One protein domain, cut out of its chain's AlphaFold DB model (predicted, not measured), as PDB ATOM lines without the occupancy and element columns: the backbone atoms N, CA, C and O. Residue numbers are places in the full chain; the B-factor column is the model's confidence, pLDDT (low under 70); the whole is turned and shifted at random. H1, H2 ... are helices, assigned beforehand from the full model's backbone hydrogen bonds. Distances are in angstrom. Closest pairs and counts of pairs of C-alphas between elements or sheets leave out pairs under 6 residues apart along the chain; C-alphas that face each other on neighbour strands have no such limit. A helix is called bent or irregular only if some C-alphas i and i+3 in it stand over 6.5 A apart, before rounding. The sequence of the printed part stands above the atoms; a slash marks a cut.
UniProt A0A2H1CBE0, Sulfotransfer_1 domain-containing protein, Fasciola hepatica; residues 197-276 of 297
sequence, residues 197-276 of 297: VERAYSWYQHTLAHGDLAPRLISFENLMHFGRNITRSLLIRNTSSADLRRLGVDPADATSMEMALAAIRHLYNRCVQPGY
ATOM      1  N   VAL A 197     134.523 152.079 139.170       96.81
ATOM      2  CA  VAL A 197     134.804 151.910 137.737       96.81
ATOM      3  C   VAL A 197     134.653 153.246 137.021       96.81
ATOM      4  O   VAL A 197     135.547 153.653 136.279       96.81
ATOM      5  N   GLU A 198     133.582 153.992 137.295       97.56
ATOM      6  CA  GLU A 198     133.404 155.328 136.722       97.56
ATOM      7  C   GLU A 198     134.491 156.309 137.179       97.56
ATOM      8  O   GLU A 198     134.978 157.130 136.395       97.56
ATOM      9  N   ARG A 199     134.912 156.220 138.445       97.56
ATOM     10  CA  ARG A 199     136.036 157.000 138.978       97.56
ATOM     11  C   ARG A 199     137.335 156.662 138.244       97.56
ATOM     12  O   ARG A 199     138.064 157.575 137.853       97.56
ATOM     13  N   ALA A 200     137.616 155.372 138.046       97.75
ATOM     14  CA  ALA A 200     138.777 154.895 137.297       97.75
ATOM     15  C   ALA A 200     138.759 155.412 135.851       97.75
ATOM     16  O   ALA A 200     139.759 155.947 135.372       97.75
ATOM     17  N   TYR A 201     137.606 155.337 135.187       98.12
ATOM     18  CA  TYR A 201     137.427 155.852 133.833       98.12
ATOM     19  C   TYR A 201     137.620 157.371 133.761       98.12
ATOM     20  O   TYR A 201     138.308 157.880 132.878       98.12
ATOM     21  N   SER A 202     137.089 158.115 134.733       97.31
ATOM     22  CA  SER A 202     137.293 159.562 134.821       97.31
ATOM     23  C   SER A 202     138.766 159.934 135.034       97.31
ATOM     24  O   SER A 202     139.220 160.949 134.504       97.31
ATOM     25  N   TRP A 203     139.531 159.124 135.776       97.00
ATOM     26  CA  TRP A 203     140.981 159.303 135.906       97.00
ATOM     27  C   TRP A 203     141.710 159.017 134.592       97.00
ATOM     28  O   TRP A 203     142.526 159.830 134.167       97.00
ATOM     29  N   TYR A 204     141.368 157.923 133.907       98.12
ATOM     30  CA  TYR A 204     141.904 157.605 132.582       98.12
ATOM     31  C   TYR A 204     141.685 158.759 131.590       98.12
ATOM     32  O   TYR A 204     142.635 159.247 130.976       98.12
ATOM     33  N   GLN A 205     140.454 159.269 131.498       97.81
ATOM     34  CA  GLN A 205     140.123 160.398 130.623       97.81
ATOM     35  C   GLN A 205     140.856 161.679 131.028       97.81
ATOM     36  O   GLN A 205     141.317 162.434 130.175       97.81
ATOM     37  N   HIS A 206     141.028 161.908 132.331       94.94
ATOM     38  CA  HIS A 206     141.823 163.024 132.830       94.94
ATOM     39  C   HIS A 206     143.283 162.932 132.372       94.94
ATOM     40  O   HIS A 206     143.796 163.909 131.834       94.94
ATOM     41  N   THR A 207     143.938 161.777 132.523       95.38
ATOM     42  CA  THR A 207     145.319 161.573 132.043       95.38
ATOM     43  C   THR A 207     145.428 161.706 130.523       95.38
ATOM     44  O   THR A 207     146.368 162.314 130.017       95.38
ATOM     45  N   LEU A 208     144.422 161.228 129.782       95.88
ATOM     46  CA  LEU A 208     144.371 161.365 128.328       95.88
ATOM     47  C   LEU A 208     144.297 162.837 127.900       95.88
ATOM     48  O   LEU A 208     145.042 163.257 127.013       95.88
ATOM     49  N   ALA A 209     143.446 163.626 128.562       95.25
ATOM     50  CA  ALA A 209     143.298 165.058 128.312       95.25
ATOM     51  C   ALA A 209     144.567 165.861 128.653       95.25
ATOM     52  O   ALA A 209     144.844 166.858 127.992       95.25
ATOM     53  N   HIS A 210     145.360 165.408 129.632       92.31
ATOM     54  CA  HIS A 210     146.658 166.008 129.977       92.31
ATOM     55  C   HIS A 210     147.782 165.636 129.001       92.31
ATOM     56  O   HIS A 210     148.872 166.194 129.071       92.31
ATOM     57  N   GLY A 211     147.512 164.736 128.052       93.25
ATOM     58  CA  GLY A 211     148.470 164.352 127.026       93.25
ATOM     59  C   GLY A 211     149.420 163.228 127.424       93.25
ATOM     60  O   GLY A 211     150.384 162.992 126.700       93.25
ATOM     61  N   ASP A 212     149.126 162.502 128.503       94.31
ATOM     62  CA  ASP A 212     149.963 161.399 128.964       94.31
ATOM     63  C   ASP A 212     150.080 160.296 127.899       94.31
ATOM     64  O   ASP A 212     149.132 159.986 127.170       94.31
ATOM     65  N   LEU A 213     151.251 159.657 127.840       93.38
ATOM     66  CA  LEU A 213     151.540 158.601 126.870       93.38
ATOM     67  C   LEU A 213     150.710 157.334 127.124       93.38
ATOM     68  O   LEU A 213     150.119 156.782 126.201       93.38
ATOM     69  N   ALA A 214     150.638 156.874 128.375       95.00
ATOM     70  CA  ALA A 214     149.996 155.609 128.733       95.00
ATOM     71  C   ALA A 214     148.546 155.458 128.215       95.00
ATOM     72  O   ALA A 214     148.289 154.466 127.536       95.00
ATOM     73  N   PRO A 215     147.608 156.405 128.436       95.62
ATOM     74  CA  PRO A 215     146.231 156.269 127.941       95.62
ATOM     75  C   PRO A 215     146.103 156.398 126.411       95.62
ATOM     76  O   PRO A 215     145.033 156.149 125.866       95.62
ATOM     77  N   ARG A 216     147.169 156.788 125.695       94.56
ATOM     78  CA  ARG A 216     147.217 156.779 124.220       94.56
ATOM     79  C   ARG A 216     147.676 155.431 123.665       94.56
ATOM     80  O   ARG A 216     147.371 155.110 122.523       94.56
ATOM     81  N   LEU A 217     148.409 154.658 124.466       94.50
ATOM     82  CA  LEU A 217     148.956 153.357 124.086       94.50
ATOM     83  C   LEU A 217     147.968 152.202 124.256       94.50
ATOM     84  O   LEU A 217     148.147 151.162 123.629       94.50
ATOM     85  N   ILE A 218     146.979 152.345 125.137       94.62
ATOM     86  CA  ILE A 218     146.074 151.266 125.534       94.62
ATOM     87  C   ILE A 218     144.681 151.828 125.825       94.62
ATOM     88  O   ILE A 218     144.563 152.838 126.513       94.62
ATOM     89  N   SER A 219     143.628 151.169 125.330       95.62
ATOM     90  CA  SER A 219     142.246 151.543 125.655       95.62
ATOM     91  C   SER A 219     141.919 151.280 127.129       95.62
ATOM     92  O   SER A 219     142.555 150.451 127.782       95.62
ATOM     93  N   PHE A 220     140.889 151.946 127.658       97.31
ATOM     94  CA  PHE A 220     140.466 151.745 129.046       97.31
ATOM     95  C   PHE A 220     140.067 150.291 129.349       97.31
ATOM     96  O   PHE A 220     140.481 149.746 130.367       97.31
ATOM     97  N   GLU A 221     139.315 149.645 128.457       96.69
ATOM     98  CA  GLU A 221     138.916 148.237 128.593       96.69
ATOM     99  C   GLU A 221     140.143 147.320 128.719       96.69
ATOM    100  O   GLU A 221     140.292 146.568 129.683       96.69
ATOM    101  N   ASN A 222     141.091 147.469 127.796       96.00
ATOM    102  CA  ASN A 222     142.347 146.732 127.788       96.00
ATOM    103  C   ASN A 222     143.193 146.996 129.044       96.00
ATOM    104  O   ASN A 222     143.753 146.072 129.640       96.00
ATOM    105  N   LEU A 223     143.243 148.253 129.492       97.00
ATOM    106  CA  LEU A 223     143.905 148.630 130.735       97.00
ATOM    107  C   LEU A 223     143.299 147.883 131.928       97.00
ATOM    108  O   LEU A 223     144.051 147.379 132.759       97.00
ATOM    109  N   MET A 224     141.971 147.776 132.017       96.69
ATOM    110  CA  MET A 224     141.306 147.071 133.117       96.69
ATOM    111  C   MET A 224     141.554 145.559 133.080       96.69
ATOM    112  O   MET A 224     141.777 144.962 134.133       96.69
ATOM    113  N   HIS A 225     141.584 144.946 131.893       94.50
ATOM    114  CA  HIS A 225     141.801 143.505 131.760       94.50
ATOM    115  C   HIS A 225     143.236 143.066 132.053       94.50
ATOM    116  O   HIS A 225     143.443 142.047 132.711       94.50
ATOM    117  N   PHE A 226     144.235 143.799 131.557       94.06
ATOM    118  CA  PHE A 226     145.622 143.328 131.592       94.06
ATOM    119  C   PHE A 226     146.652 144.376 132.019       94.06
ATOM    120  O   PHE A 226     147.838 144.061 132.062       94.06
ATOM    121  N   GLY A 227     146.245 145.585 132.416       92.44
ATOM    122  CA  GLY A 227     147.164 146.651 132.837       92.44
ATOM    123  C   GLY A 227     148.104 146.259 133.984       92.44
ATOM    124  O   GLY A 227     149.272 146.648 133.971       92.44
ATOM    125  N   ARG A 228     147.646 145.427 134.932       94.00
ATOM    126  CA  ARG A 228     148.481 144.908 136.037       94.00
ATOM    127  C   ARG A 228     149.644 144.048 135.541       94.00
ATOM    128  O   ARG A 228     150.769 144.202 136.007       94.00
ATOM    129  N   ASN A 229     149.356 143.157 134.594       94.69
ATOM    130  CA  ASN A 229     150.274 142.136 134.092       94.69
ATOM    131  C   ASN A 229     150.607 142.375 132.611       94.69
ATOM    132  O   ASN A 229     150.753 141.427 131.840       94.69
ATOM    133  N   ILE A 230     150.697 143.644 132.198       95.12
ATOM    134  CA  ILE A 230     150.987 144.005 130.812       95.12
ATOM    135  C   ILE A 230     152.391 143.521 130.430       95.12
ATOM    136  O   ILE A 230     153.374 143.745 131.150       95.12
ATOM    137  N   THR A 231     152.475 142.868 129.273       94.56
ATOM    138  CA  THR A 231     153.716 142.387 128.662       94.56
ATOM    139  C   THR A 231     153.896 142.998 127.276       94.56
ATOM    140  O   THR A 231     152.940 143.468 126.653       94.56
ATOM    141  N   ARG A 232     155.124 142.942 126.749       93.50
ATOM    142  CA  ARG A 232     155.437 143.380 125.381       93.50
ATOM    143  C   ARG A 232     154.563 142.693 124.330       93.50
ATOM    144  O   ARG A 232     154.070 143.359 123.428       93.50
ATOM    145  N   SER A 233     154.339 141.384 124.459       92.19
ATOM    146  CA  SER A 233     153.513 140.624 123.513       92.19
ATOM    147  C   SER A 233     152.043 141.042 123.552       92.19
ATOM    148  O   SER A 233     151.417 141.121 122.498       92.19
ATOM    149  N   LEU A 234     151.501 141.349 124.736       93.31
ATOM    150  CA  LEU A 234     150.133 141.852 124.885       93.31
ATOM    151  C   LEU A 234     149.980 143.266 124.316       93.31
ATOM    152  O   LEU A 234     149.003 143.534 123.622       93.31
ATOM    153  N   LEU A 235     150.956 144.148 124.553       92.88
ATOM    154  CA  LEU A 235     150.911 145.511 124.024       92.88
ATOM    155  C   LEU A 235     150.985 145.525 122.491       92.88
ATOM    156  O   LEU A 235     150.156 146.161 121.856       92.88
ATOM    157  N   ILE A 236     151.914 144.774 121.888       91.88
ATOM    158  CA  ILE A 236     152.062 144.706 120.420       91.88
ATOM    159  C   ILE A 236     150.851 144.031 119.754       91.88
ATOM    160  O   ILE A 236     150.497 144.363 118.626       91.88
ATOM    161  N   ARG A 237     150.193 143.087 120.441       90.38
ATOM    162  CA  ARG A 237     148.969 142.451 119.932       90.38
ATOM    163  C   ARG A 237     147.813 143.447 119.816       90.38
ATOM    164  O   ARG A 237     147.029 143.342 118.877       90.38
ATOM    165  N   ASN A 238     147.712 144.380 120.758       89.12
ATOM    166  CA  ASN A 238     146.568 145.287 120.865       89.12
ATOM    167  C   ASN A 238     146.849 146.692 120.305       89.12
ATOM    168  O   ASN A 238     145.902 147.431 120.047       89.12
ATOM    169  N   THR A 239     148.118 147.037 120.079       88.94
ATOM    170  CA  THR A 239     148.561 148.332 119.551       88.94
ATOM    171  C   THR A 239     149.594 148.098 118.457       88.94
ATOM    172  O   THR A 239     150.635 147.484 118.694       88.94
ATOM    173  N   SER A 240     149.311 148.577 117.243       90.00
ATOM    174  CA  SER A 240     150.159 148.292 116.086       90.00
ATOM    175  C   SER A 240     151.570 148.868 116.256       90.00
ATOM    176  O   SER A 240     151.758 149.952 116.813       90.00
ATOM    177  N   SER A 241     152.581 148.189 115.706       89.19
ATOM    178  CA  SER A 241     153.965 148.686 115.715       89.19
ATOM    179  C   SER A 241     154.112 150.065 115.058       89.19
ATOM    180  O   SER A 241     155.002 150.829 115.425       89.19
ATOM    181  N   ALA A 242     153.248 150.394 114.091       89.81
ATOM    182  CA  ALA A 242     153.226 151.710 113.462       89.81
ATOM    183  C   ALA A 242     152.719 152.790 114.430       89.81
ATOM    184  O   ALA A 242     153.313 153.864 114.505       89.81
ATOM    185  N   ASP A 243     151.670 152.502 115.204       91.00
ATOM    186  CA  ASP A 243     151.111 153.444 116.179       91.00
ATOM    187  C   ASP A 243     152.035 153.646 117.380       91.00
ATOM    188  O   ASP A 243     152.205 154.778 117.828       91.00
ATOM    189  N   LEU A 244     152.714 152.587 117.836       93.00
ATOM    190  CA  LEU A 244     153.765 152.699 118.854       93.00
ATOM    191  C   LEU A 244     154.847 153.693 118.417       93.00
ATOM    192  O   LEU A 244     155.141 154.642 119.143       93.00
ATOM    193  N   ARG A 245     155.362 153.549 117.188       93.06
ATOM    194  CA  ARG A 245     156.381 154.460 116.642       93.06
ATOM    195  C   ARG A 245     155.870 155.891 116.491       93.06
ATOM    196  O   ARG A 245     156.605 156.823 116.801       93.06
ATOM    197  N   ARG A 246     154.613 156.085 116.066       93.94
ATOM    198  CA  ARG A 246     153.979 157.420 116.005       93.94
ATOM    199  C   ARG A 246     153.910 158.095 117.373       93.94
ATOM    200  O   ARG A 246     153.998 159.314 117.452       93.94
ATOM    201  N   LEU A 247     153.759 157.307 118.435       92.19
ATOM    202  CA  LEU A 247     153.709 157.773 119.819       92.19
ATOM    203  C   LEU A 247     155.094 157.815 120.490       92.19
ATOM    204  O   LEU A 247     155.177 158.030 121.697       92.19
ATOM    205  N   GLY A 248     156.176 157.640 119.723       92.56
ATOM    206  CA  GLY A 248     157.550 157.729 120.223       92.56
ATOM    207  C   GLY A 248     158.035 156.491 120.980       92.56
ATOM    208  O   GLY A 248     159.032 156.572 121.693       92.56
ATOM    209  N   VAL A 249     157.350 155.352 120.841       94.19
ATOM    210  CA  VAL A 249     157.755 154.069 121.429       94.19
ATOM    211  C   VAL A 249     158.339 153.181 120.336       94.19
ATOM    212  O   VAL A 249     157.631 152.791 119.405       94.19
ATOM    213  N   ASP A 250     159.626 152.845 120.432       93.38
ATOM    214  CA  ASP A 250     160.258 151.929 119.480       93.38
ATOM    215  C   ASP A 250     160.055 150.475 119.933       93.38
ATOM    216  O   ASP A 250     160.634 150.056 120.936       93.38
ATOM    217  N   PRO A 251     159.270 149.665 119.195       90.62
ATOM    218  CA  PRO A 251     159.040 148.276 119.551       90.62
ATOM    219  C   PRO A 251     160.276 147.394 119.400       90.62
ATOM    220  O   PRO A 251     160.194 146.246 119.823       90.62
ATOM    221  N   ALA A 252     161.373 147.845 118.778       91.56
ATOM    222  CA  ALA A 252     162.632 147.100 118.706       91.56
ATOM    223  C   ALA A 252     163.539 147.366 119.921       91.56
ATOM    224  O   ALA A 252     164.218 146.441 120.374       91.56
ATOM    225  N   ASP A 253     163.495 148.577 120.479       94.25
ATOM    226  CA  ASP A 253     164.256 148.962 121.665       94.25
ATOM    227  C   ASP A 253     163.605 148.424 122.949       94.25
ATOM    228  O   ASP A 253     162.454 148.715 123.283       94.25
ATOM    229  N   ALA A 254     164.369 147.632 123.702       93.31
ATOM    230  CA  ALA A 254     163.923 147.086 124.977       93.31
ATOM    231  C   ALA A 254     163.668 148.186 126.020       93.31
ATOM    232  O   ALA A 254     162.722 148.072 126.799       93.31
ATOM    233  N   THR A 255     164.464 149.259 126.017       95.00
ATOM    234  CA  THR A 255     164.362 150.336 127.013       95.00
ATOM    235  C   THR A 255     163.095 151.156 126.795       95.00
ATOM    236  O   THR A 255     162.301 151.323 127.723       95.00
ATOM    237  N   SER A 256     162.862 151.603 125.555       94.25
ATOM    238  CA  SER A 256     161.636 152.304 125.155       94.25
ATOM    239  C   SER A 256     160.375 151.506 125.508       94.25
ATOM    240  O   SER A 256     159.435 152.037 126.109       94.25
ATOM    241  N   MET A 257     160.377 150.201 125.219       94.56
ATOM    242  CA  MET A 257     159.261 149.317 125.552       94.56
ATOM    243  C   MET A 257     159.025 149.186 127.061       94.56
ATOM    244  O   MET A 257     157.877 149.261 127.497       94.56
ATOM    245  N   GLU A 258     160.069 149.012 127.874       95.44
ATOM    246  CA  GLU A 258     159.901 148.908 129.330       95.44
ATOM    247  C   GLU A 258     159.380 150.208 129.951       95.44
ATOM    248  O   GLU A 258     158.516 150.159 130.829       95.44
ATOM    249  N   MET A 259     159.807 151.375 129.457       95.12
ATOM    250  CA  MET A 259     159.252 152.661 129.897       95.12
ATOM    251  C   MET A 259     157.749 152.766 129.602       95.12
ATOM    252  O   MET A 259     156.976 153.186 130.467       95.12
ATOM    253  N   ALA A 260     157.314 152.335 128.415       95.25
ATOM    254  CA  ALA A 260     155.901 152.308 128.043       95.25
ATOM    255  C   ALA A 260     155.086 151.353 128.936       95.25
ATOM    256  O   ALA A 260     154.022 151.721 129.442       95.25
ATOM    257  N   LEU A 261     155.599 150.145 129.187       96.62
ATOM    258  CA  LEU A 261     154.954 149.166 130.068       96.62
ATOM    259  C   LEU A 261     154.867 149.675 131.512       96.62
ATOM    260  O   LEU A 261     153.820 149.539 132.148       96.62
ATOM    261  N   ALA A 262     155.928 150.300 132.028       96.56
ATOM    262  CA  ALA A 262     155.936 150.914 133.352       96.56
ATOM    263  C   ALA A 262     154.900 152.044 133.460       96.56
ATOM    264  O   ALA A 262     154.159 152.098 134.444       96.56
ATOM    265  N   ALA A 263     154.780 152.891 132.434       96.50
ATOM    266  CA  ALA A 263     153.772 153.948 132.383       96.50
ATOM    267  C   ALA A 263     152.338 153.383 132.382       96.50
ATOM    268  O   ALA A 263     151.479 153.885 133.107       96.50
ATOM    269  N   ILE A 264     152.081 152.298 131.642       97.31
ATOM    270  CA  ILE A 264     150.778 151.608 131.632       97.31
ATOM    271  C   ILE A 264     150.463 150.998 133.005       97.31
ATOM    272  O   ILE A 264     149.358 151.188 133.518       97.31
ATOM    273  N   ARG A 265     151.424 150.313 133.641       97.56
ATOM    274  CA  ARG A 265     151.255 149.763 135.001       97.56
ATOM    275  C   ARG A 265     150.978 150.872 136.015       97.56
ATOM    276  O   ARG A 265     150.120 150.722 136.883       97.56
ATOM    277  N   HIS A 266     151.674 152.002 135.892       96.88
ATOM    278  CA  HIS A 266     151.439 153.165 136.740       96.88
ATOM    279  C   HIS A 266     150.023 153.725 136.553       96.88
ATOM    280  O   HIS A 266     149.309 153.911 137.541       96.88
ATOM    281  N   LEU A 267     149.581 153.916 135.305       97.62
ATOM    282  CA  LEU A 267     148.222 154.357 134.991       97.62
ATOM    283  C   LEU A 267     147.171 153.402 135.571       97.62
ATOM    284  O   LEU A 267     146.240 153.858 136.233       97.62
ATOM    285  N   TYR A 268     147.348 152.088 135.389       97.94
ATOM    286  CA  TYR A 268     146.470 151.068 135.967       97.94
ATOM    287  C   TYR A 268     146.343 151.236 137.486       97.94
ATOM    288  O   TYR A 268     145.235 151.336 138.012       97.94
ATOM    289  N   ASN A 269     147.472 151.356 138.189       96.88
ATOM    290  CA  ASN A 269     147.474 151.529 139.639       96.88
ATOM    291  C   ASN A 269     146.752 152.817 140.062       96.88
ATOM    292  O   ASN A 269     145.980 152.793 141.016       96.88
ATOM    293  N   ARG A 270     146.929 153.931 139.342       96.56
ATOM    294  CA  ARG A 270     146.231 155.199 139.639       96.56
ATOM    295  C   ARG A 270     144.720 155.133 139.358       96.56
ATOM    296  O   ARG A 270     143.930 155.743 140.088       96.56
ATOM    297  N   CYS A 271     144.308 154.358 138.356       96.94
ATOM    298  CA  CYS A 271     142.903 154.074 138.056       96.94
ATOM    299  C   CYS A 271     142.244 153.181 139.116       96.94
ATOM    300  O   CYS A 271     141.102 153.432 139.493       96.94
ATOM    301  N   VAL A 272     142.940 152.163 139.622       96.19
ATOM    302  CA  VAL A 272     142.319 151.132 140.469       96.19
ATOM    303  C   VAL A 272     142.518 151.395 141.960       96.19
ATOM    304  O   VAL A 272     141.551 151.372 142.716       96.19
ATOM    305  N   GLN A 273     143.741 151.694 142.401       95.94
ATOM    306  CA  GLN A 273     144.101 151.677 143.821       95.94
ATOM    307  C   GLN A 273     143.305 152.673 144.688       95.94
ATOM    308  O   GLN A 273     142.825 152.271 145.752       95.94
ATOM    309  N   PRO A 274     143.055 153.927 144.263       96.38
ATOM    310  CA  PRO A 274     142.200 154.823 145.044       96.38
ATOM    311  C   PRO A 274     140.716 154.409 145.069       96.38
ATOM    312  O   PRO A 274     139.942 154.982 145.828       96.38
ATOM    313  N   GLY A 275     140.307 153.454 144.224       96.19
ATOM    314  CA  GLY A 275     138.971 152.853 144.208       96.19
ATOM    315  C   GLY A 275     138.754 151.791 145.290       96.19
ATOM    316  O   GLY A 275     137.618 151.385 145.518       96.19
ATOM    317  N   TYR A 276     139.805 151.358 145.997       96.25
ATOM    318  CA  TYR A 276     139.697 150.450 147.144       96.25
ATOM    319  C   TYR A 276     139.228 151.186 148.405       96.25
ATOM    320  O   TYR A 276     139.925 151.239 149.416       96.25
TER     321      TYR A 276
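Overview. This is residues 197 to 276 of the 297 residues of the protein "Sulfotransfer_1 domain-containing protein" of Fasciola hepatica (UniProt A0A2H1CBE0). One long helix, H6, runs the length of the domain, and five shorter helices lie along one side of it. H1 makes a V with the last part of H6, the short H2 packs on its middle stretch, H3 crosses it, and H4 and H5 lie toward the end where H6 begins. The printed part has 80 residues with six named helices, H1 to H6 in that order along the chain, and no named strand: the class is all helix. The whole is compact, with a radius of gyration of the C-alphas of 12.0 A, and only just elongated, spanning 36 by 24 by 18 A.

Arrangement. Begin at H1, residues 197 to 209, and look across to the hub, H6, residues 254 to 275, which touches three helices. H1 touches residues 267 to 275 of H6 alone, at a steep tilt of 43 degrees, opposite ways; their closest C-alphas, of Ala 200 and Cys 271, are 4.3 A apart. Next comes H2, residues 214 to 217, which touches H1, the closest C-alphas being Leu 208 and Pro 215 at 5.4 A. H2 also touches H6, with Ala 214 and Ile 264 closest, their C-alphas 5.0 A apart. H3, residues 220 to 229, touches H6 and is only just about perpendicular to it at 70.2 degrees; the C-alphas of Gly 227 and Tyr 268 come closest, at 5.5 A. H4, residues 232 to 238, is near H3, and it is close to H6 but not clearly touching, with the C-alphas of Arg 232 and Met 257 closest at 7.1 A. H5, residues 241 to 246, meets H4 only through their link, and is close to H2 but not clearly touching, with the C-alphas of Leu 217 and Leu 244 closest at 7.1 A. H1 is apart from H4 and H5. In H1, H4 and H5 every O i to N i+4 pair is within hydrogen-bond range, against 4 of 6 in H3 and 16 of 18 in H6; H2 is too short for such a pair.

Along the chain. Find C-alpha 197 at (134.804, 151.910, 137.737); from there H1 runs 18.3 A to C-alpha 209. H2 follows with four residues, then H3 covers 14.6 A and is irregular, with C-alphas 225 and 228 8.1 A apart. H4 spans 10.1 A and H5 8.7 A. Look for C-alpha 254 at (163.923, 147.086, 124.977), where H6 begins; it runs 32.0 A to C-alpha 275 at (138.971, 152.853, 144.208), and is irregular, with C-alphas 271 and 274 7.1 A apart.

Size, cuts and confidence. The two C-alphas farthest apart are those of Ala 252 and Tyr 276, at 36.7 A. The printed part has no cut. The links from H1 through to H5 are tight, the link from H5 to H6, seven residues, is short, and no link is long. Mean pLDDT of the printed part is 94.7, and no printed residue is under 70.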